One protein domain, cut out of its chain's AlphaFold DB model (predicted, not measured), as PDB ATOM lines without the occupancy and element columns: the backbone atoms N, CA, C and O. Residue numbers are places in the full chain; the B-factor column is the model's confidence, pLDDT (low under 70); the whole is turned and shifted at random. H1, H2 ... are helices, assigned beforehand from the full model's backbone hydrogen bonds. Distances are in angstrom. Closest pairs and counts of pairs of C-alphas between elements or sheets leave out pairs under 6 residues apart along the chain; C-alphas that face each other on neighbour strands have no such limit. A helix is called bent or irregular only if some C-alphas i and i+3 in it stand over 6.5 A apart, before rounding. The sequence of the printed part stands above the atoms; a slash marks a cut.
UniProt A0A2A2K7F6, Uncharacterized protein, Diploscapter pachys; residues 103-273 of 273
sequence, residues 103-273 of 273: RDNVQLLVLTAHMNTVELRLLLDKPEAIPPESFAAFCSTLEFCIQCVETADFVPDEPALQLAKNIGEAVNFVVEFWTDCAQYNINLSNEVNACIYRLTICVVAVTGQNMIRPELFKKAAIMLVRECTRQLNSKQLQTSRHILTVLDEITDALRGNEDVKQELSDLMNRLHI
ATOM      1  N   ARG A 103     -29.495  22.489  29.887       91.44
ATOM      2  CA  ARG A 103     -30.809  23.054  30.233       91.44
ATOM      3  C   ARG A 103     -31.890  22.696  29.213       91.44
ATOM      4  O   ARG A 103     -32.977  22.269  29.595       91.44
ATOM      5  N   ASP A 104     -31.556  22.768  27.927       90.00
ATOM      6  CA  ASP A 104     -32.482  22.452  26.834       90.00
ATOM      7  C   ASP A 104     -32.479  20.962  26.434       90.00
ATOM      8  O   ASP A 104     -33.292  20.535  25.613       90.00
ATOM      9  N   ASN A 105     -31.580  20.142  26.998       92.62
ATOM     10  CA  ASN A 105     -31.451  18.721  26.665       92.62
ATOM     11  C   ASN A 105     -31.021  17.863  27.871       92.62
ATOM     12  O   ASN A 105     -29.978  17.204  27.875       92.62
ATOM     13  N   VAL A 106     -31.871  17.826  28.897       95.62
ATOM     14  CA  VAL A 106     -31.653  17.015  30.110       95.62
ATOM     15  C   VAL A 106     -31.546  15.517  29.791       95.62
ATOM     16  O   VAL A 106     -30.823  14.780  30.455       95.62
ATOM     17  N   GLN A 107     -32.220  15.043  28.741       95.62
ATOM     18  CA  GLN A 107     -32.151  13.635  28.340       95.62
ATOM     19  C   GLN A 107     -30.758  13.236  27.846       95.62
ATOM     20  O   GLN A 107     -30.323  12.110  28.090       95.62
ATOM     21  N   LEU A 108     -30.023  14.152  27.208       95.88
ATOM     22  CA  LEU A 108     -28.626  13.910  26.873       95.88
ATOM     23  C   LEU A 108     -27.751  13.805  28.129       95.88
ATOM     24  O   LEU A 108     -26.854  12.967  28.152       95.88
ATOM     25  N   LEU A 109     -28.020  14.580  29.186       96.75
ATOM     26  CA  LEU A 109     -27.309  14.450  30.467       96.75
ATOM     27  C   LEU A 109     -27.528  13.058  31.082       96.75
ATOM     28  O   LEU A 109     -26.567  12.389  31.464       96.75
ATOM     29  N   VAL A 110     -28.778  12.580  31.095       97.00
ATOM     30  CA  VAL A 110     -29.127  11.222  31.553       97.00
ATOM     31  C   VAL A 110     -28.414  10.157  30.717       97.00
ATOM     32  O   VAL A 110     -27.794   9.245  31.271       97.00
ATOM     33  N   LEU A 111     -28.455  10.284  29.386       96.44
ATOM     34  CA  LEU A 111     -27.777   9.366  28.468       96.44
ATOM     35  C   LEU A 111     -26.260   9.374  28.682       96.44
ATOM     36  O   LEU A 111     -25.639   8.315  28.678       96.44
ATOM     37  N   THR A 112     -25.671  10.546  28.919       96.69
ATOM     38  CA  THR A 112     -24.243  10.703  29.211       96.69
ATOM     39  C   THR A 112     -23.871   9.946  30.480       96.69
ATOM     40  O   THR A 112     -22.953   9.135  30.442       96.69
ATOM     41  N   ALA A 113     -24.614  10.120  31.580       96.75
ATOM     42  CA  ALA A 113     -24.360   9.389  32.824       96.75
ATOM     43  C   ALA A 113     -24.481   7.866  32.638       96.75
ATOM     44  O   ALA A 113     -23.637   7.104  33.117       96.75
ATOM     45  N   HIS A 114     -25.500   7.417  31.900       95.94
ATOM     46  CA  HIS A 114     -25.704   6.002  31.608       95.94
ATOM     47  C   HIS A 114     -24.550   5.409  30.788       95.94
ATOM     48  O   HIS A 114     -23.942   4.418  31.188       95.94
ATOM     49  N   MET A 115     -24.197   6.039  29.666       95.19
ATOM     50  CA  MET A 115     -23.128   5.556  28.789       95.19
ATOM     51  C   MET A 115     -21.758   5.634  29.469       95.19
ATOM     52  O   MET A 115     -20.958   4.715  29.331       95.19
ATOM     53  N   ASN A 116     -21.515   6.664  30.281       95.75
ATOM     54  CA  ASN A 116     -20.303   6.782  31.088       95.75
ATOM     55  C   ASN A 116     -20.177   5.649  32.117       95.75
ATOM     56  O   ASN A 116     -19.083   5.144  32.346       95.75
ATOM     57  N   THR A 117     -21.296   5.185  32.680       95.00
ATOM     58  CA  THR A 117     -21.316   4.002  33.559       95.00
ATOM     59  C   THR A 117     -20.856   2.749  32.815       95.00
ATOM     60  O   THR A 117     -20.062   1.970  33.341       95.00
ATOM     61  N   VAL A 118     -21.337   2.547  31.585       93.25
ATOM     62  CA  VAL A 118     -20.946   1.405  30.746       93.25
ATOM     63  C   VAL A 118     -19.463   1.479  30.379       93.25
ATOM     64  O   VAL A 118     -18.744   0.498  30.557       93.25
ATOM     65  N   GLU A 119     -18.988   2.640  29.934       92.62
ATOM     66  CA  GLU A 119     -17.591   2.830  29.534       92.62
ATOM     67  C   GLU A 119     -16.623   2.689  30.711       92.62
ATOM     68  O   GLU A 119     -15.582   2.056  30.561       92.62
ATOM     69  N   LEU A 120     -16.980   3.167  31.908       95.12
ATOM     70  CA  LEU A 120     -16.186   2.929  33.117       95.12
ATOM     71  C   LEU A 120     -16.034   1.433  33.411       95.12
ATOM     72  O   LEU A 120     -14.934   0.986  33.722       95.12
ATOM     73  N   ARG A 121     -17.104   0.641  33.265       93.56
ATOM     74  CA  ARG A 121     -17.032  -0.816  33.468       93.56
ATOM     75  C   ARG A 121     -16.093  -1.486  32.471       93.56
ATOM     76  O   ARG A 121     -15.314  -2.347  32.864       93.56
ATOM     77  N   LEU A 122     -16.146  -1.077  31.203       91.81
ATOM     78  CA  LEU A 122     -15.252  -1.594  30.164       91.81
ATOM     79  C   LEU A 122     -13.796  -1.186  30.407       91.81
ATOM     80  O   LEU A 122     -12.889  -1.995  30.224       91.81
ATOM     81  N   LEU A 123     -13.567   0.056  30.835       92.25
ATOM     82  CA  LEU A 123     -12.229   0.586  31.075       92.25
ATOM     83  C   LEU A 123     -11.530  -0.114  32.245       92.25
ATOM     84  O   LEU A 123     -10.325  -0.346  32.200       92.25
ATOM     85  N   LEU A 124     -12.297  -0.461  33.278       94.56
ATOM     86  CA  LEU A 124     -11.807  -1.106  34.494       94.56
ATOM     87  C   LEU A 124     -11.668  -2.635  34.375       94.56
ATOM     88  O   LEU A 124     -11.151  -3.262  35.295       94.56
ATOM     89  N   ASP A 125     -12.058  -3.243  33.251       91.44
ATOM     90  CA  ASP A 125     -11.879  -4.686  33.000       91.44
ATOM     91  C   ASP A 125     -10.394  -5.102  32.968       91.44
ATOM     92  O   ASP A 125     -10.052  -6.245  33.270       91.44
ATOM     93  N   LYS A 126      -9.489  -4.168  32.631       89.25
ATOM     94  CA  LYS A 126      -8.035  -4.395  32.547       89.25
ATOM     95  C   LYS A 126      -7.263  -3.374  33.392       89.25
ATOM     96  O   LYS A 126      -6.837  -2.350  32.849       89.25
ATOM     97  N   PRO A 127      -7.053  -3.643  34.696       87.94
ATOM     98  CA  PRO A 127      -6.437  -2.709  35.643       87.94
ATOM     99  C   PRO A 127      -5.098  -2.119  35.173       87.94
ATOM    100  O   PRO A 127      -4.837  -0.929  35.329       87.94
ATOM    101  N   GLU A 128      -4.252  -2.947  34.563       87.88
ATOM    102  CA  GLU A 128      -2.906  -2.601  34.102       87.88
ATOM    103  C   GLU A 128      -2.865  -1.694  32.863       87.88
ATOM    104  O   GLU A 128      -1.808  -1.155  32.532       87.88
ATOM    105  N   ALA A 129      -3.993  -1.524  32.171       89.75
ATOM    106  CA  ALA A 129      -4.080  -0.790  30.913       89.75
ATOM    107  C   ALA A 129      -5.010   0.430  30.987       89.75
ATOM    108  O   ALA A 129      -5.353   0.985  29.942       89.75
ATOM    109  N   ILE A 130      -5.421   0.855  32.190       94.62
ATOM    110  CA  ILE A 130      -6.321   2.001  32.366       94.62
ATOM    111  C   ILE A 130      -5.615   3.288  31.894       94.62
ATOM    112  O   ILE A 130      -4.625   3.691  32.510       94.62
ATOM    113  N   PRO A 131      -6.118   3.976  30.849       93.88
ATOM    114  CA  PRO A 131      -5.605   5.272  30.421       93.88
ATOM    115  C   PRO A 131      -6.031   6.355  31.431       93.88
ATOM    116  O   PRO A 131      -7.229   6.645  31.534       93.88
ATOM    117  N   PRO A 132      -5.093   6.982  32.171       94.00
ATOM    118  CA  PRO A 132      -5.452   7.875  33.272       94.00
ATOM    119  C   PRO A 132      -6.266   9.096  32.845       94.00
ATOM    120  O   PRO A 132      -7.187   9.484  33.552       94.00
ATOM    121  N   GLU A 133      -5.966   9.677  31.680       92.88
ATOM    122  CA  GLU A 133      -6.666  10.859  31.165       92.88
ATOM    123  C   GLU A 133      -8.143  10.567  30.882       92.88
ATOM    124  O   GLU A 133      -9.020  11.274  31.376       92.88
ATOM    125  N   SER A 134      -8.437   9.484  30.152       93.81
ATOM    126  CA  SER A 134      -9.825   9.113  29.864       93.81
ATOM    127  C   SER A 134     -10.581   8.733  31.133       93.81
ATOM    128  O   SER A 134     -11.733   9.120  31.308       93.81
ATOM    129  N   PHE A 135      -9.926   8.014  32.051       96.56
ATOM    130  CA  PHE A 135     -10.528   7.658  33.332       96.56
ATOM    131  C   PHE A 135     -10.850   8.897  34.184       96.56
ATOM    132  O   PHE A 135     -11.939   8.992  34.752       96.56
ATOM    133  N   ALA A 136      -9.941   9.877  34.227       95.69
ATOM    134  CA  ALA A 136     -10.148  11.146  34.919       95.69
ATOM    135  C   ALA A 136     -11.314  11.945  34.319       95.69
ATOM    136  O   ALA A 136     -12.133  12.489  35.066       95.69
ATOM    137  N   ALA A 137     -11.426  11.981  32.987       95.56
ATOM    138  CA  ALA A 137     -12.542  12.621  32.296       95.56
ATOM    139  C   ALA A 137     -13.877  11.956  32.665       95.56
ATOM    140  O   ALA A 137     -14.820  12.641  33.055       95.56
ATOM    141  N   PHE A 138     -13.944  10.622  32.652       97.00
ATOM    142  CA  PHE A 138     -15.155   9.883  33.020       97.00
ATOM    143  C   PHE A 138     -15.542  10.057  34.493       97.00
ATOM    144  O   PHE A 138     -16.727  10.213  34.793       97.00
ATOM    145  N   CYS A 139     -14.573  10.093  35.414       96.88
ATOM    146  CA  CYS A 139     -14.834  10.422  36.818       96.88
ATOM    147  C   CYS A 139     -15.370  11.854  36.964       96.88
ATOM    148  O   CYS A 139     -16.366  12.073  37.646       96.88
ATOM    149  N   SER A 140     -14.762  12.820  36.269       94.75
ATOM    150  CA  SER A 140     -15.188  14.227  36.301       94.75
ATOM    151  C   SER A 140     -16.590  14.426  35.719       94.75
ATOM    152  O   SER A 140     -17.351  15.244  36.226       94.75
ATOM    153  N   THR A 141     -16.977  13.641  34.711       96.50
ATOM    154  CA  THR A 141     -18.352  13.627  34.194       96.50
ATOM    155  C   THR A 141     -19.351  13.152  35.251       96.50
ATOM    156  O   THR A 141     -20.428  13.731  35.361       96.50
ATOM    157  N   LEU A 142     -19.019  12.145  36.073       96.62
ATOM    158  CA  LEU A 142     -19.893  11.734  37.185       96.62
ATOM    159  C   LEU A 142     -19.999  12.816  38.265       96.62
ATOM    160  O   LEU A 142     -21.098  13.074  38.751       96.62
ATOM    161  N   GLU A 143     -18.881  13.462  38.609       94.19
ATOM    162  CA  GLU A 143     -18.848  14.598  39.543       94.19
ATOM    163  C   GLU A 143     -19.707  15.771  39.037       94.19
ATOM    164  O   GLU A 143     -20.428  16.413  39.796       94.19
ATOM    165  N   PHE A 144     -19.696  16.026  37.731       94.31
ATOM    166  CA  PHE A 144     -20.578  17.018  37.129       94.31
ATOM    167  C   PHE A 144     -22.051  16.595  37.201       94.31
ATOM    168  O   PHE A 144     -22.909  17.381  37.597       94.31
ATOM    169  N   CYS A 145     -22.365  15.342  36.861       95.56
ATOM    170  CA  CYS A 145     -23.739  14.845  36.914       95.56
ATOM    171  C   CYS A 145     -24.320  14.900  38.335       95.56
ATOM    172  O   CYS A 145     -25.492  15.242  38.482       95.56
ATOM    173  N   ILE A 146     -23.527  14.602  39.371       92.88
ATOM    174  CA  ILE A 146     -23.996  14.695  40.761       92.88
ATOM    175  C   ILE A 146     -24.225  16.150  41.178       92.88
ATOM    176  O   ILE A 146     -25.239  16.451  41.797       92.88
ATOM    177  N   GLN A 147     -23.364  17.076  40.742       91.31
ATOM    178  CA  GLN A 147     -23.587  18.507  40.945       91.31
ATOM    179  C   GLN A 147     -24.898  18.972  40.289       91.31
ATOM    180  O   GLN A 147     -25.645  19.739  40.899       91.31
ATOM    181  N   CYS A 148     -25.207  18.500  39.078       92.69
ATOM    182  CA  CYS A 148     -26.469  18.816  38.411       92.69
ATOM    183  C   CYS A 148     -27.685  18.311  39.198       92.69
ATOM    184  O   CYS A 148     -28.651  19.050  39.332       92.69
ATOM    185  N   VAL A 149     -27.641  17.091  39.746       92.12
ATOM    186  CA  VAL A 149     -28.747  16.546  40.559       92.12
ATOM    187  C   VAL A 149     -29.037  17.417  41.786       92.12
ATOM    188  O   VAL A 149     -30.192  17.580  42.159       92.12
ATOM    189  N   GLU A 150     -28.004  17.998  42.387       87.88
ATOM    190  CA  GLU A 150     -28.124  18.705  43.668       87.88
ATOM    191  C   GLU A 150     -28.375  20.203  43.531       87.88
ATOM    192  O   GLU A 150     -28.988  20.818  44.400       87.88
ATOM    193  N   THR A 151     -27.865  20.816  42.461       87.38
ATOM    194  CA  THR A 151     -27.824  22.282  42.341       87.38
ATOM    195  C   THR A 151     -28.572  22.834  41.134       87.38
ATOM    196  O   THR A 151     -28.887  24.024  41.127       87.38
ATOM    197  N   ALA A 152     -28.867  22.019  40.116       87.81
ATOM    198  CA  ALA A 152     -29.471  22.517  38.886       87.81
ATOM    199  C   ALA A 152     -31.003  22.552  38.975       87.81
ATOM    200  O   ALA A 152     -31.673  21.524  39.022       87.81
ATOM    201  N   ASP A 153     -31.562  23.758  38.898       91.94
ATOM    202  CA  ASP A 153     -33.006  24.012  38.945       91.94
ATOM    203  C   ASP A 153     -33.783  23.461  37.737       91.94
ATOM    204  O   ASP A 153     -34.998  23.270  37.800       91.94
ATOM    205  N   PHE A 154     -33.090  23.209  36.627       93.31
ATOM    206  CA  PHE A 154     -33.691  22.743  35.382       93.31
ATOM    207  C   PHE A 154     -33.826  21.224  35.282       93.31
ATOM    208  O   PHE A 154     -34.415  20.751  34.309       93.31
ATOM    209  N   VAL A 155     -33.267  20.453  36.221       95.56
ATOM    210  CA  VAL A 155     -33.337  18.987  36.200       95.56
ATOM    211  C   VAL A 155     -34.604  18.548  36.944       95.56
ATOM    212  O   VAL A 155     -34.662  18.675  38.163       95.56
ATOM    213  N   PRO A 156     -35.636  18.022  36.254       94.69
ATOM    214  CA  PRO A 156     -36.857  17.572  36.917       94.69
ATOM    215  C   PRO A 156     -36.625  16.273  37.707       94.69
ATOM    216  O   PRO A 156     -35.695  15.522  37.408       94.69
ATOM    217  N   ASP A 157     -37.534  15.959  38.634       94.56
ATOM    218  CA  ASP A 157     -37.427  14.812  39.553       94.56
ATOM    219  C   ASP A 157     -37.157  13.468  38.859       94.56
ATOM    220  O   ASP A 157     -36.307  12.695  39.298       94.56
ATOM    221  N   GLU A 158     -37.860  13.172  37.763       96.50
ATOM    222  CA  GLU A 158     -37.723  11.886  37.068       96.50
ATOM    223  C   GLU A 158     -36.320  11.721  36.436       96.50
ATOM    224  O   GLU A 158     -35.638  10.741  36.747       96.50
ATOM    225  N   PRO A 159     -35.804  12.671  35.623       96.38
ATOM    226  CA  PRO A 159     -34.397  12.669  35.222       96.38
ATOM    227  C   PRO A 159     -33.399  12.681  36.385       96.38
ATOM    228  O   PRO A 159     -32.394  11.976  36.303       96.38
ATOM    229  N   ALA A 160     -33.660  13.429  37.463       95.50
ATOM    230  CA  ALA A 160     -32.786  13.463  38.637       95.50
ATOM    231  C   ALA A 160     -32.660  12.077  39.289       95.50
ATOM    232  O   ALA A 160     -31.553  11.627  39.588       95.50
ATOM    233  N   LEU A 161     -33.770  11.346  39.425       95.12
ATOM    234  CA  LEU A 161     -33.783   9.980  39.948       95.12
ATOM    235  C   LEU A 161     -33.000   9.014  39.046       95.12
ATOM    236  O   LEU A 161     -32.241   8.173  39.536       95.12
ATOM    237  N   GLN A 162     -33.153   9.138  37.726       96.88
ATOM    238  CA  GLN A 162     -32.405   8.326  36.760       96.88
ATOM    239  C   GLN A 162     -30.901   8.629  36.805       96.88
ATOM    240  O   GLN A 162     -30.089   7.700  36.767       96.88
ATOM    241  N   LEU A 163     -30.520   9.904  36.934       96.19
ATOM    242  CA  LEU A 163     -29.132  10.317  37.136       96.19
ATOM    243  C   LEU A 163     -28.569   9.727  38.425       96.19
ATOM    244  O   LEU A 163     -27.549   9.044  38.367       96.19
ATOM    245  N   ALA A 164     -29.251   9.913  39.555       94.62
ATOM    246  CA  ALA A 164     -28.831   9.382  40.847       94.62
ATOM    247  C   ALA A 164     -28.622   7.861  40.801       94.62
ATOM    248  O   ALA A 164     -27.619   7.355  41.307       94.62
ATOM    249  N   LYS A 165     -29.517   7.129  40.124       95.44
ATOM    250  CA  LYS A 165     -29.371   5.686  39.912       95.44
ATOM    251  C   LYS A 165     -28.124   5.345  39.090       95.44
ATOM    252  O   LYS A 165     -27.330   4.516  39.528       95.44
ATOM    253  N   ASN A 166     -27.937   5.971  37.926       96.62
ATOM    254  CA  ASN A 166     -26.782   5.702  37.059       96.62
ATOM    255  C   ASN A 166     -25.455   6.054  37.758       96.62
ATOM    256  O   ASN A 166     -24.515   5.262  37.734       96.62
ATOM    257  N   ILE A 167     -25.391   7.208  38.433       96.00
ATOM    258  CA  ILE A 167     -24.218   7.642  39.207       96.00
ATOM    259  C   ILE A 167     -23.930   6.638  40.323       96.00
ATOM    260  O   ILE A 167     -22.801   6.167  40.437       96.00
ATOM    261  N   GLY A 168     -24.944   6.254  41.105       96.00
ATOM    262  CA  GLY A 168     -24.797   5.257  42.163       96.00
ATOM    263  C   GLY A 168     -24.270   3.921  41.635       96.00
ATOM    264  O   GLY A 168     -23.345   3.351  42.213       96.00
ATOM    265  N   GLU A 169     -24.790   3.434  40.506       96.88
ATOM    266  CA  GLU A 169     -24.294   2.213  39.858       96.88
ATOM    267  C   GLU A 169     -22.824   2.323  39.427       96.88
ATOM    268  O   GLU A 169     -22.059   1.374  39.619       96.88
ATOM    269  N   ALA A 170     -22.415   3.458  38.855       97.50
ATOM    270  CA  ALA A 170     -21.036   3.686  38.439       97.50
ATOM    271  C   ALA A 170     -20.088   3.782  39.637       97.50
ATOM    272  O   ALA A 170     -19.063   3.104  39.671       97.50
ATOM    273  N   VAL A 171     -20.443   4.583  40.643       97.38
ATOM    274  CA  VAL A 171     -19.612   4.807  41.831       97.38
ATOM    275  C   VAL A 171     -19.437   3.513  42.615       97.38
ATOM    276  O   VAL A 171     -18.311   3.179  42.973       97.38
ATOM    277  N   ASN A 172     -20.506   2.736  42.830       97.75
ATOM    278  CA  ASN A 172     -20.375   1.437  43.494       97.75
ATOM    279  C   ASN A 172     -19.431   0.506  42.734       97.75
ATOM    280  O   ASN A 172     -18.627  -0.162  43.370       97.75
ATOM    281  N   PHE A 173     -19.502   0.481  41.402       97.81
ATOM    282  CA  PHE A 173     -18.611  -0.348  40.598       97.81
ATOM    283  C   PHE A 173     -17.147   0.107  40.707       97.81
ATOM    284  O   PHE A 173     -16.265  -0.714  40.938       97.81
ATOM    285  N   VAL A 174     -16.883   1.413  40.590       97.88
ATOM    286  CA  VAL A 174     -15.528   1.982  40.694       97.88
ATOM    287  C   VAL A 174     -14.926   1.739  42.083       97.88
ATOM    288  O   VAL A 174     -13.760   1.363  42.200       97.88
ATOM    289  N   VAL A 175     -15.713   1.933  43.143       97.56
ATOM    290  CA  VAL A 175     -15.262   1.714  44.522       97.56
ATOM    291  C   VAL A 175     -15.037   0.226  44.795       97.56
ATOM    292  O   VAL A 175     -14.036  -0.125  45.414       97.56
ATOM    293  N   GLU A 176     -15.918  -0.653  44.313       97.56
ATOM    294  CA  GLU A 176     -15.749  -2.106  44.430       97.56
ATOM    295  C   GLU A 176     -14.460  -2.556  43.751       97.56
ATOM    296  O   GLU A 176     -13.599  -3.133  44.415       97.56
ATOM    297  N   PHE A 177     -14.259  -2.145  42.497       97.38
ATOM    298  CA  PHE A 177     -13.020  -2.354  41.754       97.38
ATOM    299  C   PHE A 177     -11.780  -1.905  42.541       97.38
ATOM    300  O   PHE A 177     -10.796  -2.641  42.628       97.38
ATOM    301  N   TRP A 178     -11.819  -0.711  43.138       97.19
ATOM    302  CA  TRP A 178     -10.690  -0.176  43.897       97.19
ATOM    303  C   TRP A 178     -10.362  -1.027  45.121       97.19
ATOM    304  O   TRP A 178      -9.200  -1.369  45.359       97.19
ATOM    305  N   THR A 179     -11.394  -1.404  45.878       95.75
ATOM    306  CA  THR A 179     -11.230  -2.235  47.074       95.75
ATOM    307  C   THR A 179     -10.772  -3.650  46.732       95.75
ATOM    308  O   THR A 179      -9.939  -4.203  47.451       95.75
ATOM    309  N   ASP A 180     -11.240  -4.209  45.615       95.88
ATOM    310  CA  ASP A 180     -10.822  -5.520  45.129       95.88
ATOM    311  C   ASP A 180      -9.365  -5.492  44.666       95.88
ATOM    312  O   ASP A 180      -8.587  -6.369  45.041       95.88
ATOM    313  N   CYS A 181      -8.942  -4.450  43.941       95.25
ATOM    314  CA  CYS A 181      -7.540  -4.292  43.558       95.25
ATOM    315  C   CYS A 181      -6.621  -4.309  44.785       95.25
ATOM    316  O   CYS A 181      -5.628  -5.035  44.803       95.25
ATOM    317  N   ALA A 182      -6.984  -3.590  45.849       92.31
ATOM    318  CA  ALA A 182      -6.219  -3.611  47.090       92.31
ATOM    319  C   ALA A 182      -6.246  -4.981  47.789       92.31
ATOM    320  O   ALA A 182      -5.213  -5.443  48.269       92.31
ATOM    321  N   GLN A 183      -7.399  -5.656  47.818       93.19
ATOM    322  CA  GLN A 183      -7.537  -6.990  48.408       93.19
ATOM    323  C   GLN A 183      -6.678  -8.039  47.682       93.19
ATOM    324  O   GLN A 183      -6.098  -8.917  48.323       93.19
ATOM    325  N   TYR A 184      -6.579  -7.944  46.356       93.69
ATOM    326  CA  TYR A 184      -5.826  -8.873  45.511       93.69
ATOM    327  C   TYR A 184      -4.404  -8.392  45.177       93.69
ATOM    328  O   TYR A 184      -3.723  -9.029  44.375       93.69
ATOM    329  N   ASN A 185      -3.922  -7.318  45.815       92.06
ATOM    330  CA  ASN A 185      -2.603  -6.709  45.580       92.06
ATOM    331  C   ASN A 185      -2.337  -6.335  44.107       92.06
ATOM    332  O   ASN A 185      -1.210  -6.437  43.616       92.06
ATOM    333  N   ILE A 186      -3.374  -5.898  43.395       94.19
ATOM    334  CA  ILE A 186      -3.274  -5.328  42.054       94.19
ATOM    335  C   ILE A 186      -2.897  -3.853  42.200       94.19
ATOM    336  O   ILE A 186      -3.640  -3.050  42.764       94.19
ATOM    337  N   ASN A 187      -1.723  -3.492  41.687       91.00
ATOM    338  CA  ASN A 187      -1.213  -2.129  41.774       91.00
ATOM    339  C   ASN A 187      -1.800  -1.260  40.659       91.00
ATOM    340  O   ASN A 187      -1.447  -1.421  39.492       91.00
ATOM    341  N   LEU A 188      -2.647  -0.305  41.035       93.88
ATOM    342  CA  LEU A 188      -3.107   0.759  40.143       93.88
ATOM    343  C   LEU A 188      -2.062   1.880  40.058       93.88
ATOM    344  O   LEU A 188      -1.293   2.100  40.998       93.88
ATOM    345  N   SER A 189      -2.061   2.629  38.953       92.19
ATOM    346  CA  SER A 189      -1.238   3.838  38.843       92.19
ATOM    347  C   SER A 189      -1.658   4.896  39.873       92.19
ATOM    348  O   SER A 189      -2.779   4.890  40.398       92.19
ATOM    349  N   ASN A 190      -0.754   5.823  40.191       90.31
ATOM    350  CA  ASN A 190      -1.030   6.880  41.167       90.31
ATOM    351  C   ASN A 190      -2.158   7.804  40.692       90.31
ATOM    352  O   ASN A 190      -2.965   8.260  41.495       90.31
ATOM    353  N   GLU A 191      -2.208   8.066  39.391       91.75
ATOM    354  CA  GLU A 191      -3.191   8.915  38.735       91.75
ATOM    355  C   GLU A 191      -4.589   8.292  38.815       91.75
ATOM    356  O   GLU A 191      -5.548   8.978  39.166       91.75
ATOM    357  N   VAL A 192      -4.704   6.980  38.574       94.62
ATOM    358  CA  VAL A 192      -5.977   6.255  38.699       94.62
ATOM    359  C   VAL A 192      -6.441   6.231  40.156       94.62
ATOM    360  O   VAL A 192      -7.591   6.574  40.424       94.62
ATOM    361  N   ASN A 193      -5.548   5.929  41.110       93.81
ATOM    362  CA  ASN A 193      -5.875   5.991  42.541       93.81
ATOM    363  C   ASN A 193      -6.380   7.380  42.958       93.81
ATOM    364  O   ASN A 193      -7.398   7.487  43.640       93.81
ATOM    365  N   ALA A 194      -5.707   8.446  42.513       91.31
ATOM    366  CA  ALA A 194      -6.105   9.816  42.818       91.31
ATOM    367  C   ALA A 194      -7.488  10.168  42.242       91.31
ATOM    368  O   ALA A 194      -8.266  10.859  42.903       91.31
ATOM    369  N   CYS A 195      -7.821   9.666  41.048       94.06
ATOM    370  CA  CYS A 195      -9.139   9.858  40.440       94.06
ATOM    371  C   CYS A 195     -10.245   9.162  41.241       94.06
ATOM    372  O   CYS A 195     -11.250   9.797  41.555       94.06
ATOM    373  N   ILE A 196     -10.046   7.895  41.630       96.44
ATOM    374  CA  ILE A 196     -11.027   7.150  42.437       96.44
ATOM    375  C   ILE A 196     -11.219   7.813  43.803       96.44
ATOM    376  O   ILE A 196     -12.350   8.001  44.255       96.44
ATOM    377  N   TYR A 197     -10.117   8.207  44.444       95.00
ATOM    378  CA  TYR A 197     -10.125   8.929  45.711       95.00
ATOM    379  C   TYR A 197     -10.954  10.217  45.624       95.00
ATOM    380  O   TYR A 197     -11.847  10.432  46.445       95.00
ATOM    381  N   ARG A 198     -10.710  11.045  44.599       93.44
ATOM    382  CA  ARG A 198     -11.426  12.310  44.396       93.44
ATOM    383  C   ARG A 198     -12.909  12.087  44.108       93.44
ATOM    384  O   ARG A 198     -13.732  12.745  44.737       93.44
ATOM    385  N   LEU A 199     -13.242  11.137  43.232       95.56
ATOM    386  CA  LEU A 199     -14.629  10.784  42.923       95.56
ATOM    387  C   LEU A 199     -15.375  10.340  44.186       95.56
ATOM    388  O   LEU A 199     -16.470  10.822  44.461       95.56
ATOM    389  N   THR A 200     -14.767   9.450  44.973       95.94
ATOM    390  CA  THR A 200     -15.378   8.915  46.197       95.94
ATOM    391  C   THR A 200     -15.629  10.026  47.214       95.94
ATOM    392  O   THR A 200     -16.721  10.105  47.769       95.94
ATOM    393  N   ILE A 201     -14.657  10.920  47.427       94.69
ATOM    394  CA  ILE A 201     -14.836  12.073  48.320       94.69
ATOM    395  C   ILE A 201     -15.927  13.005  47.807       94.69
ATOM    396  O   ILE A 201     -16.765  13.424  48.594       94.69
ATOM    397  N   CYS A 202     -15.939  13.318  46.509       93.62
ATOM    398  CA  CYS A 202     -16.944  14.197  45.918       93.62
ATOM    399  C   CYS A 202     -18.359  13.649  46.147       93.62
ATOM    400  O   CYS A 202     -19.223  14.350  46.665       93.62
ATOM    401  N   VAL A 203     -18.574  12.365  45.855       93.62
ATOM    402  CA  VAL A 203     -19.878  11.717  46.046       93.62
ATOM    403  C   VAL A 203     -20.297  11.728  47.512       93.62
ATOM    404  O   VAL A 203     -21.460  12.004  47.813       93.62
ATOM    405  N   VAL A 204     -19.360  11.459  48.424       94.62
ATOM    406  CA  VAL A 204     -19.667  11.416  49.856       94.62
ATOM    407  C   VAL A 204     -19.929  12.806  50.424       94.62
ATOM    408  O   VAL A 204     -20.863  12.975  51.196       94.62
ATOM    409  N   ALA A 205     -19.180  13.818  49.994       92.44
ATOM    410  CA  ALA A 205     -19.383  15.199  50.423       92.44
ATOM    411  C   ALA A 205     -20.764  15.728  50.020       92.44
ATOM    412  O   ALA A 205     -21.344  16.563  50.708       92.44
ATOM    413  N   VAL A 206     -21.278  15.241  48.892       90.50
ATOM    414  CA  VAL A 206     -22.550  15.680  48.330       90.50
ATOM    415  C   VAL A 206     -23.727  14.880  48.891       90.50
ATOM    416  O   VAL A 206     -24.742  15.452  49.270       90.50
ATOM    417  N   THR A 207     -23.599  13.555  48.983       88.56
ATOM    418  CA  THR A 207     -24.736  12.661  49.285       88.56
ATOM    419  C   THR A 207     -24.651  11.983  50.649       88.56
ATOM    420  O   THR A 207     -25.500  11.148  50.989       88.56
ATOM    421  N   GLY A 208     -23.612  12.287  51.428       87.88
ATOM    422  CA  GLY A 208     -23.156  11.418  52.506       87.88
ATOM    423  C   GLY A 208     -22.751  10.049  51.950       87.88
ATOM    424  O   GLY A 208     -22.396   9.888  50.788       87.88
ATOM    425  N   GLN A 209     -22.881   8.994  52.746       86.88
ATOM    426  CA  GLN A 209     -22.590   7.631  52.276       86.88
ATOM    427  C   GLN A 209     -23.713   6.994  51.428       86.88
ATOM    428  O   GLN A 209     -23.598   5.833  51.051       86.88
ATOM    429  N   ASN A 210     -24.809   7.699  51.127       88.88
ATOM    430  CA  ASN A 210     -26.050   7.080  50.634       88.88
ATOM    431  C   ASN A 210     -25.948   6.463  49.231       88.88
ATOM    432  O   ASN A 210     -26.665   5.510  48.929       88.88
ATOM    433  N   MET A 211     -25.068   6.985  48.372       92.00
ATOM    434  CA  MET A 211     -24.850   6.422  47.036       92.00
ATOM    435  C   MET A 211     -23.906   5.217  47.027       92.00
ATOM    436  O   MET A 211     -23.817   4.537  46.009       92.00
ATOM    437  N   ILE A 212     -23.213   4.921  48.130       95.62
ATOM    438  CA  ILE A 212     -22.270   3.801  48.232       95.62
ATOM    439  C   ILE A 212     -22.854   2.761  49.182       95.62
ATOM    440  O   ILE A 212     -23.292   3.074  50.286       95.62
ATOM    441  N   ARG A 213     -22.842   1.488  48.779       95.12
ATOM    442  CA  ARG A 213     -23.287   0.394  49.650       95.12
ATOM    443  C   ARG A 213     -22.535   0.430  50.996       95.12
ATOM    444  O   ARG A 213     -21.303   0.487  50.975       95.12
ATOM    445  N   PRO A 214     -23.205   0.367  52.163       92.62
ATOM    446  CA  PRO A 214     -22.552   0.573  53.462       92.62
ATOM    447  C   PRO A 214     -21.365  -0.362  53.739       92.62
ATOM    448  O   PRO A 214     -20.335   0.053  54.270       92.62
ATOM    449  N   GLU A 215     -21.481  -1.634  53.365       91.94
ATOM    450  CA  GLU A 215     -20.415  -2.630  53.482       91.94
ATOM    451  C   GLU A 215     -19.205  -2.304  52.603       91.94
ATOM    452  O   GLU A 215     -18.064  -2.555  52.996       91.94
ATOM    453  N   LEU A 216     -19.454  -1.704  51.440       95.19
ATOM    454  CA  LEU A 216     -18.429  -1.271  50.508       95.19
ATOM    455  C   LEU A 216     -17.769   0.022  50.990       95.19
ATOM    456  O   LEU A 216     -16.543   0.126  50.968       95.19
ATOM    457  N   PHE A 217     -18.557   0.965  51.513       95.75
ATOM    458  CA  PHE A 217     -18.040   2.223  52.040       95.75
ATOM    459  C   PHE A 217     -17.070   2.002  53.202       95.75
ATOM    460  O   PHE A 217     -16.038   2.658  53.255       95.75
ATOM    461  N   LYS A 218     -17.304   1.013  54.074       93.56
ATOM    462  CA  LYS A 218     -16.337   0.653  55.129       93.56
ATOM    463  C   LYS A 218     -14.965   0.274  54.573       93.56
ATOM    464  O   LYS A 218     -13.950   0.706  55.111       93.56
ATOM    465  N   LYS A 219     -14.919  -0.515  53.494       94.88
ATOM    466  CA  LYS A 219     -13.660  -0.871  52.817       94.88
ATOM    467  C   LYS A 219     -13.041   0.350  52.134       94.88
ATOM    468  O   LYS A 219     -11.837   0.576  52.242       94.88
ATOM    469  N   ALA A 220     -13.869   1.154  51.474       95.25
ATOM    470  CA  ALA A 220     -13.450   2.376  50.801       95.25
ATOM    471  C   ALA A 220     -12.875   3.413  51.778       95.25
ATOM    472  O   ALA A 220     -11.863   4.030  51.477       95.25
ATOM    473  N   ALA A 221     -13.453   3.562  52.971       94.56
ATOM    474  CA  ALA A 221     -12.996   4.485  54.006       94.56
ATOM    475  C   ALA A 221     -11.552   4.186  54.442       94.56
ATOM    476  O   ALA A 221     -10.737   5.100  54.558       94.56
ATOM    477  N   ILE A 222     -11.197   2.903  54.581       93.31
ATOM    478  CA  ILE A 222      -9.808   2.475  54.820       93.31
ATOM    479  C   ILE A 222      -8.909   2.934  53.668       93.31
ATOM    480  O   ILE A 222      -7.813   3.456  53.884       93.31
ATOM    481  N   MET A 223      -9.377   2.762  52.431       93.69
ATOM    482  CA  MET A 223      -8.620   3.144  51.243       93.69
ATOM    483  C   MET A 223      -8.438   4.656  51.120       93.69
ATOM    484  O   MET A 223      -7.338   5.100  50.799       93.69
ATOM    485  N   LEU A 224      -9.454   5.446  51.467       94.38
ATOM    486  CA  LEU A 224      -9.388   6.907  51.519       94.38
ATOM    487  C   LEU A 224      -8.331   7.393  52.517       94.38
ATOM    488  O   LEU A 224      -7.517   8.248  52.170       94.38
ATOM    489  N   VAL A 225      -8.295   6.827  53.729       91.94
ATOM    490  CA  VAL A 225      -7.292   7.170  54.757       91.94
ATOM    491  C   VAL A 225      -5.876   6.867  54.263       91.94
ATOM    492  O   VAL A 225      -4.978   7.713  54.353       91.94
ATOM    493  N   ARG A 226      -5.672   5.677  53.689       90.31
ATOM    494  CA  ARG A 226      -4.367   5.241  53.172       90.31
ATOM    495  C   ARG A 226      -3.897   6.086  51.997       90.31
ATOM    496  O   ARG A 226      -2.750   6.535  51.981       90.31
ATOM    497  N   GLU A 227      -4.783   6.343  51.046       91.06
ATOM    498  CA  GLU A 227      -4.478   7.138  49.861       91.06
ATOM    499  C   GLU A 227      -4.204   8.603  50.222       91.06
ATOM    500  O   GLU A 227      -3.213   9.177  49.769       91.06
ATOM    501  N   CYS A 228      -4.977   9.185  51.143       90.50
ATOM    502  CA  CYS A 228      -4.695  10.511  51.689       90.50
ATOM    503  C   CYS A 228      -3.314  10.570  52.362       90.50
ATOM    504  O   CYS A 228      -2.523  11.482  52.114       90.50
ATOM    505  N   THR A 229      -2.981   9.568  53.178       87.88
ATOM    506  CA  THR A 229      -1.674   9.464  53.845       87.88
ATOM    507  C   THR A 229      -0.530   9.393  52.829       87.88
ATOM    508  O   THR A 229       0.482  10.089  52.971       87.88
ATOM    509  N   ARG A 230      -0.697   8.598  51.764       87.88
ATOM    510  CA  ARG A 230       0.256   8.482  50.651       87.88
ATOM    511  C   ARG A 230       0.448   9.815  49.922       87.88
ATOM    512  O   ARG A 230       1.590  10.207  49.659       87.88
ATOM    513  N   GLN A 231      -0.637  10.532  49.632       86.50
ATOM    514  CA  GLN A 231      -0.594  11.847  48.985       86.50
ATOM    515  C   GLN A 231       0.102  12.897  49.863       86.50
ATOM    516  O   GLN A 231       0.963  13.630  49.369       86.50
ATOM    517  N   LEU A 232      -0.171  12.915  51.176       85.00
ATOM    518  CA  LEU A 232       0.525  13.787  52.131       85.00
ATOM    519  C   LEU A 232       2.035  13.506  52.164       85.00
ATOM    520  O   LEU A 232       2.838  14.438  52.133       85.00
ATOM    521  N   ASN A 233       2.435  12.229  52.182       84.88
ATOM    522  CA  ASN A 233       3.850  11.828  52.123       84.88
ATOM    523  C   ASN A 233       4.520  12.271  50.813       84.88
ATOM    524  O   ASN A 233       5.697  12.628  50.803       84.88
ATOM    525  N   SER A 234       3.751  12.299  49.726       83.12
ATOM    526  CA  SER A 234       4.202  12.708  48.391       83.12
ATOM    527  C   SER A 234       4.094  14.223  48.150       83.12
ATOM    528  O   SER A 234       4.317  14.679  47.031       83.12
ATOM    529  N   LYS A 235       3.760  15.018  49.182       78.31
ATOM    530  CA  LYS A 235       3.555  16.482  49.128       78.31
ATOM    531  C   LYS A 235       2.447  16.948  48.165       78.31
ATOM    532  O   LYS A 235       2.434  18.110  47.762       78.31
ATOM    533  N   GLN A 236       1.478  16.093  47.846       72.06
ATOM    534  CA  GLN A 236       0.295  16.436  47.044       72.06
ATOM    535  C   GLN A 236      -0.823  17.013  47.936       72.06
ATOM    536  O   GLN A 236      -1.906  16.449  48.060       72.06
ATOM    537  N   LEU A 237      -0.536  18.141  48.596       65.06
ATOM    538  CA  LEU A 237      -1.338  18.673  49.713       65.06
ATOM    539  C   LEU A 237      -2.736  19.193  49.333       65.06
ATOM    540  O   LEU A 237      -3.606  19.264  50.196       65.06
ATOM    541  N   GLN A 238      -2.942  19.610  48.080       66.38
ATOM    542  CA  GLN A 238      -4.231  20.158  47.634       66.38
ATOM    543  C   GLN A 238      -5.284  19.052  47.527       66.38
ATOM    544  O   GLN A 238      -6.359  19.167  48.101       66.38
ATOM    545  N   THR A 239      -4.935  17.937  46.883       65.12
ATOM    546  CA  THR A 239      -5.836  16.793  46.708       65.12
ATOM    547  C   THR A 239      -6.145  16.107  48.035       65.12
ATOM    548  O   THR A 239      -7.300  15.787  48.301       65.12
ATOM    549  N   SER A 240      -5.146  15.957  48.911       69.81
ATOM    550  CA  SER A 240      -5.304  15.231  50.174       69.81
ATOM    551  C   SER A 240      -6.221  15.935  51.181       69.81
ATOM    552  O   SER A 240      -6.768  15.294  52.070       69.81
ATOM    553  N   ARG A 241      -6.401  17.259  51.078       77.25
ATOM    554  CA  ARG A 241      -7.278  18.018  51.987       77.25
ATOM    555  C   ARG A 241      -8.761  17.865  51.676       77.25
ATOM    556  O   ARG A 241      -9.569  18.194  52.537       77.25
ATOM    557  N   HIS A 242      -9.135  17.329  50.513       80.56
ATOM    558  CA  HIS A 242     -10.544  17.065  50.223       80.56
ATOM    559  C   HIS A 242     -11.152  16.053  51.201       80.56
ATOM    560  O   HIS A 242     -12.338  16.136  51.480       80.56
ATOM    561  N   ILE A 243     -10.353  15.165  51.810       86.12
ATOM    562  CA  ILE A 243     -10.868  14.210  52.807       86.12
ATOM    563  C   ILE A 243     -11.546  14.893  54.001       86.12
ATOM    564  O   ILE A 243     -12.379  14.283  54.660       86.12
ATOM    565  N   LEU A 244     -11.205  16.158  54.272       87.19
ATOM    566  CA  LEU A 244     -11.770  16.921  55.378       87.19
ATOM    567  C   LEU A 244     -13.272  17.142  55.242       87.19
ATOM    568  O   LEU A 244     -13.948  17.262  56.255       87.19
ATOM    569  N   THR A 245     -13.797  17.169  54.016       88.75
ATOM    570  CA  THR A 245     -15.232  17.365  53.781       88.75
ATOM    571  C   THR A 245     -16.058  16.118  54.077       88.75
ATOM    572  O   THR A 245     -17.275  16.200  54.034       88.75
ATOM    573  N   VAL A 246     -15.410  14.972  54.322       91.50
ATOM    574  CA  VAL A 246     -16.060  13.664  54.520       91.50
ATOM    575  C   VAL A 246     -15.494  12.900  55.722       91.50
ATOM    576  O   VAL A 246     -15.626  11.679  55.836       91.50
ATOM    577  N   LEU A 247     -14.753  13.598  56.590       89.94
ATOM    578  CA  LEU A 247     -14.002  12.972  57.676       89.94
ATOM    579  C   LEU A 247     -14.931  12.376  58.738       89.94
ATOM    580  O   LEU A 247     -14.603  11.335  59.311       89.94
ATOM    581  N   ASP A 248     -16.083  13.003  58.971       90.56
ATOM    582  CA  ASP A 248     -17.078  12.523  59.928       90.56
ATOM    583  C   ASP A 248     -17.679  11.194  59.450       90.56
ATOM    584  O   ASP A 248     -17.689  10.213  60.198       90.56
ATOM    585  N   GLU A 249     -18.054  11.098  58.172       93.50
ATOM    586  CA  GLU A 249     -18.561   9.872  57.551       93.50
ATOM    587  C   GLU A 249     -17.522   8.745  57.596       93.50
ATOM    588  O   GLU A 249     -17.856   7.598  57.901       93.50
ATOM    589  N   ILE A 250     -16.251   9.061  57.324       92.25
ATOM    590  CA  ILE A 250     -15.142   8.099  57.418       92.25
ATOM    591  C   ILE A 250     -14.966   7.620  58.862       92.25
ATOM    592  O   ILE A 250     -14.848   6.418  59.106       92.25
ATOM    593  N   THR A 251     -14.958   8.541  59.825       90.44
ATOM    594  CA  THR A 251     -14.769   8.226  61.246       90.44
ATOM    595  C   THR A 251     -15.901   7.342  61.763       90.44
ATOM    596  O   THR A 251     -15.657   6.361  62.472       90.44
ATOM    597  N   ASP A 252     -17.135   7.634  61.361       91.12
ATOM    598  CA  ASP A 252     -18.305   6.839  61.714       91.12
ATOM    599  C   ASP A 252     -18.280   5.450  61.071       91.12
ATOM    600  O   ASP A 252     -18.548   4.455  61.753       91.12
ATOM    601  N   ALA A 253     -17.889   5.345  59.798       90.81
ATOM    602  CA  ALA A 253     -17.770   4.061  59.110       90.81
ATOM    603  C   ALA A 253     -16.673   3.162  59.707       90.81
ATOM    604  O   ALA A 253     -16.828   1.936  59.743       90.81
ATOM    605  N   LEU A 254     -15.582   3.761  60.192       90.81
ATOM    606  CA  LEU A 254     -14.436   3.062  60.784       90.81
ATOM    607  C   LEU A 254     -14.547   2.874  62.302       90.81
ATOM    608  O   LEU A 254     -13.644   2.308  62.925       90.81
ATOM    609  N   ARG A 255     -15.650   3.306  62.919       88.12
ATOM    610  CA  ARG A 255     -15.844   3.201  64.365       88.12
ATOM    611  C   ARG A 255     -15.739   1.743  64.828       88.12
ATOM    612  O   ARG A 255     -16.503   0.878  64.406       88.12
ATOM    613  N   GLY A 256     -14.802   1.486  65.743       83.12
ATOM    614  CA  GLY A 256     -14.538   0.152  66.295       83.12
ATOM    615  C   GLY A 256     -13.603  -0.723  65.454       83.12
ATOM    616  O   GLY A 256     -13.390  -1.879  65.812       83.12
ATOM    617  N   ASN A 257     -13.028  -0.199  64.367       85.75
ATOM    618  CA  ASN A 257     -11.992  -0.888  63.607       85.75
ATOM    619  C   ASN A 257     -10.599  -0.557  64.177       85.75
ATOM    620  O   ASN A 257     -10.012   0.480  63.863       85.75
ATOM    621  N   GLU A 258     -10.080  -1.432  65.042       82.12
ATOM    622  CA  GLU A 258      -8.796  -1.217  65.727       82.12
ATOM    623  C   GLU A 258      -7.592  -1.226  64.765       82.12
ATOM    624  O   GLU A 258      -6.612  -0.534  65.035       82.12
ATOM    625  N   ASP A 259      -7.685  -1.904  63.615       78.38
ATOM    626  CA  ASP A 259      -6.578  -2.023  62.650       78.38
ATOM    627  C   ASP A 259      -6.219  -0.686  61.984       78.38
ATOM    628  O   ASP A 259      -5.081  -0.469  61.576       78.38
ATOM    629  N   VAL A 260      -7.187   0.229  61.886       82.25
ATOM    630  CA  VAL A 260      -7.052   1.523  61.185       82.25
ATOM    631  C   VAL A 260      -7.136   2.711  62.137       82.25
ATOM    632  O   VAL A 260      -6.955   3.853  61.723       82.25
ATOM    633  N   LYS A 261      -7.396   2.463  63.422       83.06
ATOM    634  CA  LYS A 261      -7.570   3.502  64.442       83.06
ATOM    635  C   LYS A 261      -6.325   4.367  64.603       83.06
ATOM    636  O   LYS A 261      -6.437   5.589  64.686       83.06
ATOM    637  N   GLN A 262      -5.147   3.740  64.610       84.75
ATOM    638  CA  GLN A 262      -3.882   4.466  64.670       84.75
ATOM    639  C   GLN A 262      -3.633   5.250  63.375       84.75
ATOM    640  O   GLN A 262      -3.305   6.429  63.448       84.75
ATOM    641  N   GLU A 263      -3.862   4.637  62.204       85.62
ATOM    642  CA  GLU A 263      -3.711   5.304  60.899       85.62
ATOM    643  C   GLU A 263      -4.611   6.550  60.791       85.62
ATOM    644  O   GLU A 263      -4.151   7.612  60.374       85.62
ATOM    645  N   LEU A 264      -5.877   6.445  61.214       85.44
ATOM    646  CA  LEU A 264      -6.828   7.558  61.222       85.44
ATOM    647  C   LEU A 264      -6.408   8.651  62.211       85.44
ATOM    648  O   LEU A 264      -6.410   9.827  61.853       85.44
ATOM    649  N   SER A 265      -6.004   8.284  63.431       85.06
ATOM    650  CA  SER A 265      -5.540   9.258  64.427       85.06
ATOM    651  C   SER A 265      -4.288  10.002  63.957       85.06
ATOM    652  O   SER A 265      -4.199  11.220  64.123       85.06
ATOM    653  N   ASP A 266      -3.330   9.296  63.356       85.88
ATOM    654  CA  ASP A 266      -2.119   9.899  62.800       85.88
ATOM    655  C   ASP A 266      -2.456  10.828  61.631       85.88
ATOM    656  O   ASP A 266      -1.882  11.912  61.511       85.88
ATOM    657  N   LEU A 267      -3.412  10.435  60.786       85.75
ATOM    658  CA  LEU A 267      -3.886  11.265  59.687       85.75
ATOM    659  C   LEU A 267      -4.526  12.567  60.193       85.75
ATOM    660  O   LEU A 267      -4.165  13.634  59.695       85.75
ATOM    661  N   MET A 268      -5.415  12.502  61.189       84.94
ATOM    662  CA  MET A 268      -6.054  13.686  61.785       84.94
ATOM    663  C   MET A 268      -5.011  14.670  62.334       84.94
ATOM    664  O   MET A 268      -4.982  15.831  61.922       84.94
ATOM    665  N   ASN A 269      -4.050  14.165  63.118       84.44
ATOM    666  CA  ASN A 269      -2.946  14.964  63.658       84.44
ATOM    667  C   ASN A 269      -2.142  15.674  62.554       84.44
ATOM    668  O   ASN A 269      -1.743  16.834  62.690       84.44
ATOM    669  N   ARG A 270      -1.887  14.982  61.436       82.56
ATOM    670  CA  ARG A 270      -1.142  15.525  60.287       82.56
ATOM    671  C   ARG A 270      -1.932  16.538  59.468       82.56
ATOM    672  O   ARG A 270      -1.322  17.373  58.802       82.56
ATOM    673  N   LEU A 271      -3.257  16.459  59.495       79.56
ATOM    674  CA  LEU A 271      -4.143  17.422  58.848       79.56
ATOM    675  C   LEU A 271      -4.348  18.693  59.695       79.56
ATOM    676  O   LEU A 271      -5.004  19.617  59.219       79.56
ATOM    677  N   HIS A 272      -3.703  18.787  60.869       70.12
ATOM    678  CA  HIS A 272      -3.860  19.861  61.859       70.12
ATOM    679  C   HIS A 272      -5.296  19.989  62.391       70.12
ATOM    680  O   HIS A 272      -5.776  21.104  62.608       70.12
ATOM    681  N   ILE A 273      -5.960  18.847  62.581       56.06
ATOM    682  CA  ILE A 273      -7.275  18.716  63.220       56.06
ATOM    683  C   ILE A 273      -7.100  18.031  64.567       56.06
ATOM    684  O   ILE A 273      -6.329  17.046  64.615       56.06
TER     685      ILE A 273
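What this domain is: This is residues 103 to 273 of the 273 residues of an uncharacterized protein of Diploscapter pachys (UniProt A0A2A2K7F6). Six helices, H1 to H6, form an up-and-down bundle, each running against the one before it, with H4 in the middle. H2 and H3 pack on one side of H4 and H5 and H6 on the other, while H1 covers H2 and H3 at one end and H7 packs on H5 at the opposite end. The printed part has 171 residues with seven named helices, H1 to H7 in chain order, and no named strand; the class is all helix. It is compact, with a radius of gyration of the C-alphas of 16.1 A, and spans 50 by 34 by 29 A.

How they stand to each other: H1, residues 106 to 123, and H2, residues 132 to 151, form a hairpin at a shallow tilt of 34 degrees, only just short of steep; their closest C-alphas, of Asn 116 and Phe 138, are 6.3 A apart. H3, residues 157 to 183, touches H1 at 14 degrees, the same way, closest at the C-alphas of Thr 117 and Ala 170, 4.9 A. H2 and H3 form a hairpin, touching through residues 142 to 149 and 160 to 167 alone, closest at Val 149 and Ala 160, with C-alphas 5.4 A apart. H4, residues 190 to 211, has a kink of 90 degrees near residue 205 and is irregular, with C-alphas 206 and 209 at 9.0 A. It touches H2 at a shallow tilt of 16 degrees, the same way, closest at the C-alphas of Pro 132 and Val 192, 5.7 A. H5, residues 214 to 233, and H6, residues 237 to 253, form a hairpin, closest at the C-alphas of Cys 228 and Ser 240, 5.0 A. H6 has a kink of 66 degrees near residue 246 and is irregular, with C-alphas 245 and 248 at 8.0 A. H4 touches H6, closest at the C-alphas of Ala 205 and Val 246, 5.5 A. H7, residues 258 to 270, is irregular, with C-alphas 259 and 262 at 7.3 A; it touches residues 222 to 229 of H5 alone, closest at the C-alphas of Val 225 and Leu 264, 6.5 A. H1 and H7 are apart. Every O i to N i+4 pair is within hydrogen-bond range in H1, H2 and H3; the counts are 15 of 18 in H4, 14 of 16 in H5, 7 of 9 in H7 and 5 of 13 in H6, where 8 of 14 O i to N i+3 pairs are within range.

Where its parts are: H1 begins at C-alpha 106 (-31.653, 17.015, 30.110). H3, the longest, measures 38.0 A, H5 28.7 A and H2 28.1 A. H7 ends at C-alpha 270 (-1.142, 15.525, 60.287).

The domain as a whole: The C-alphas farthest apart, of Asp 104 and Glu 258, are 51.3 A apart. The printed part has no cut, and no link is long. The mean pLDDT of the printed part is 91.0; residues 237 to 240 and 273 are under 70.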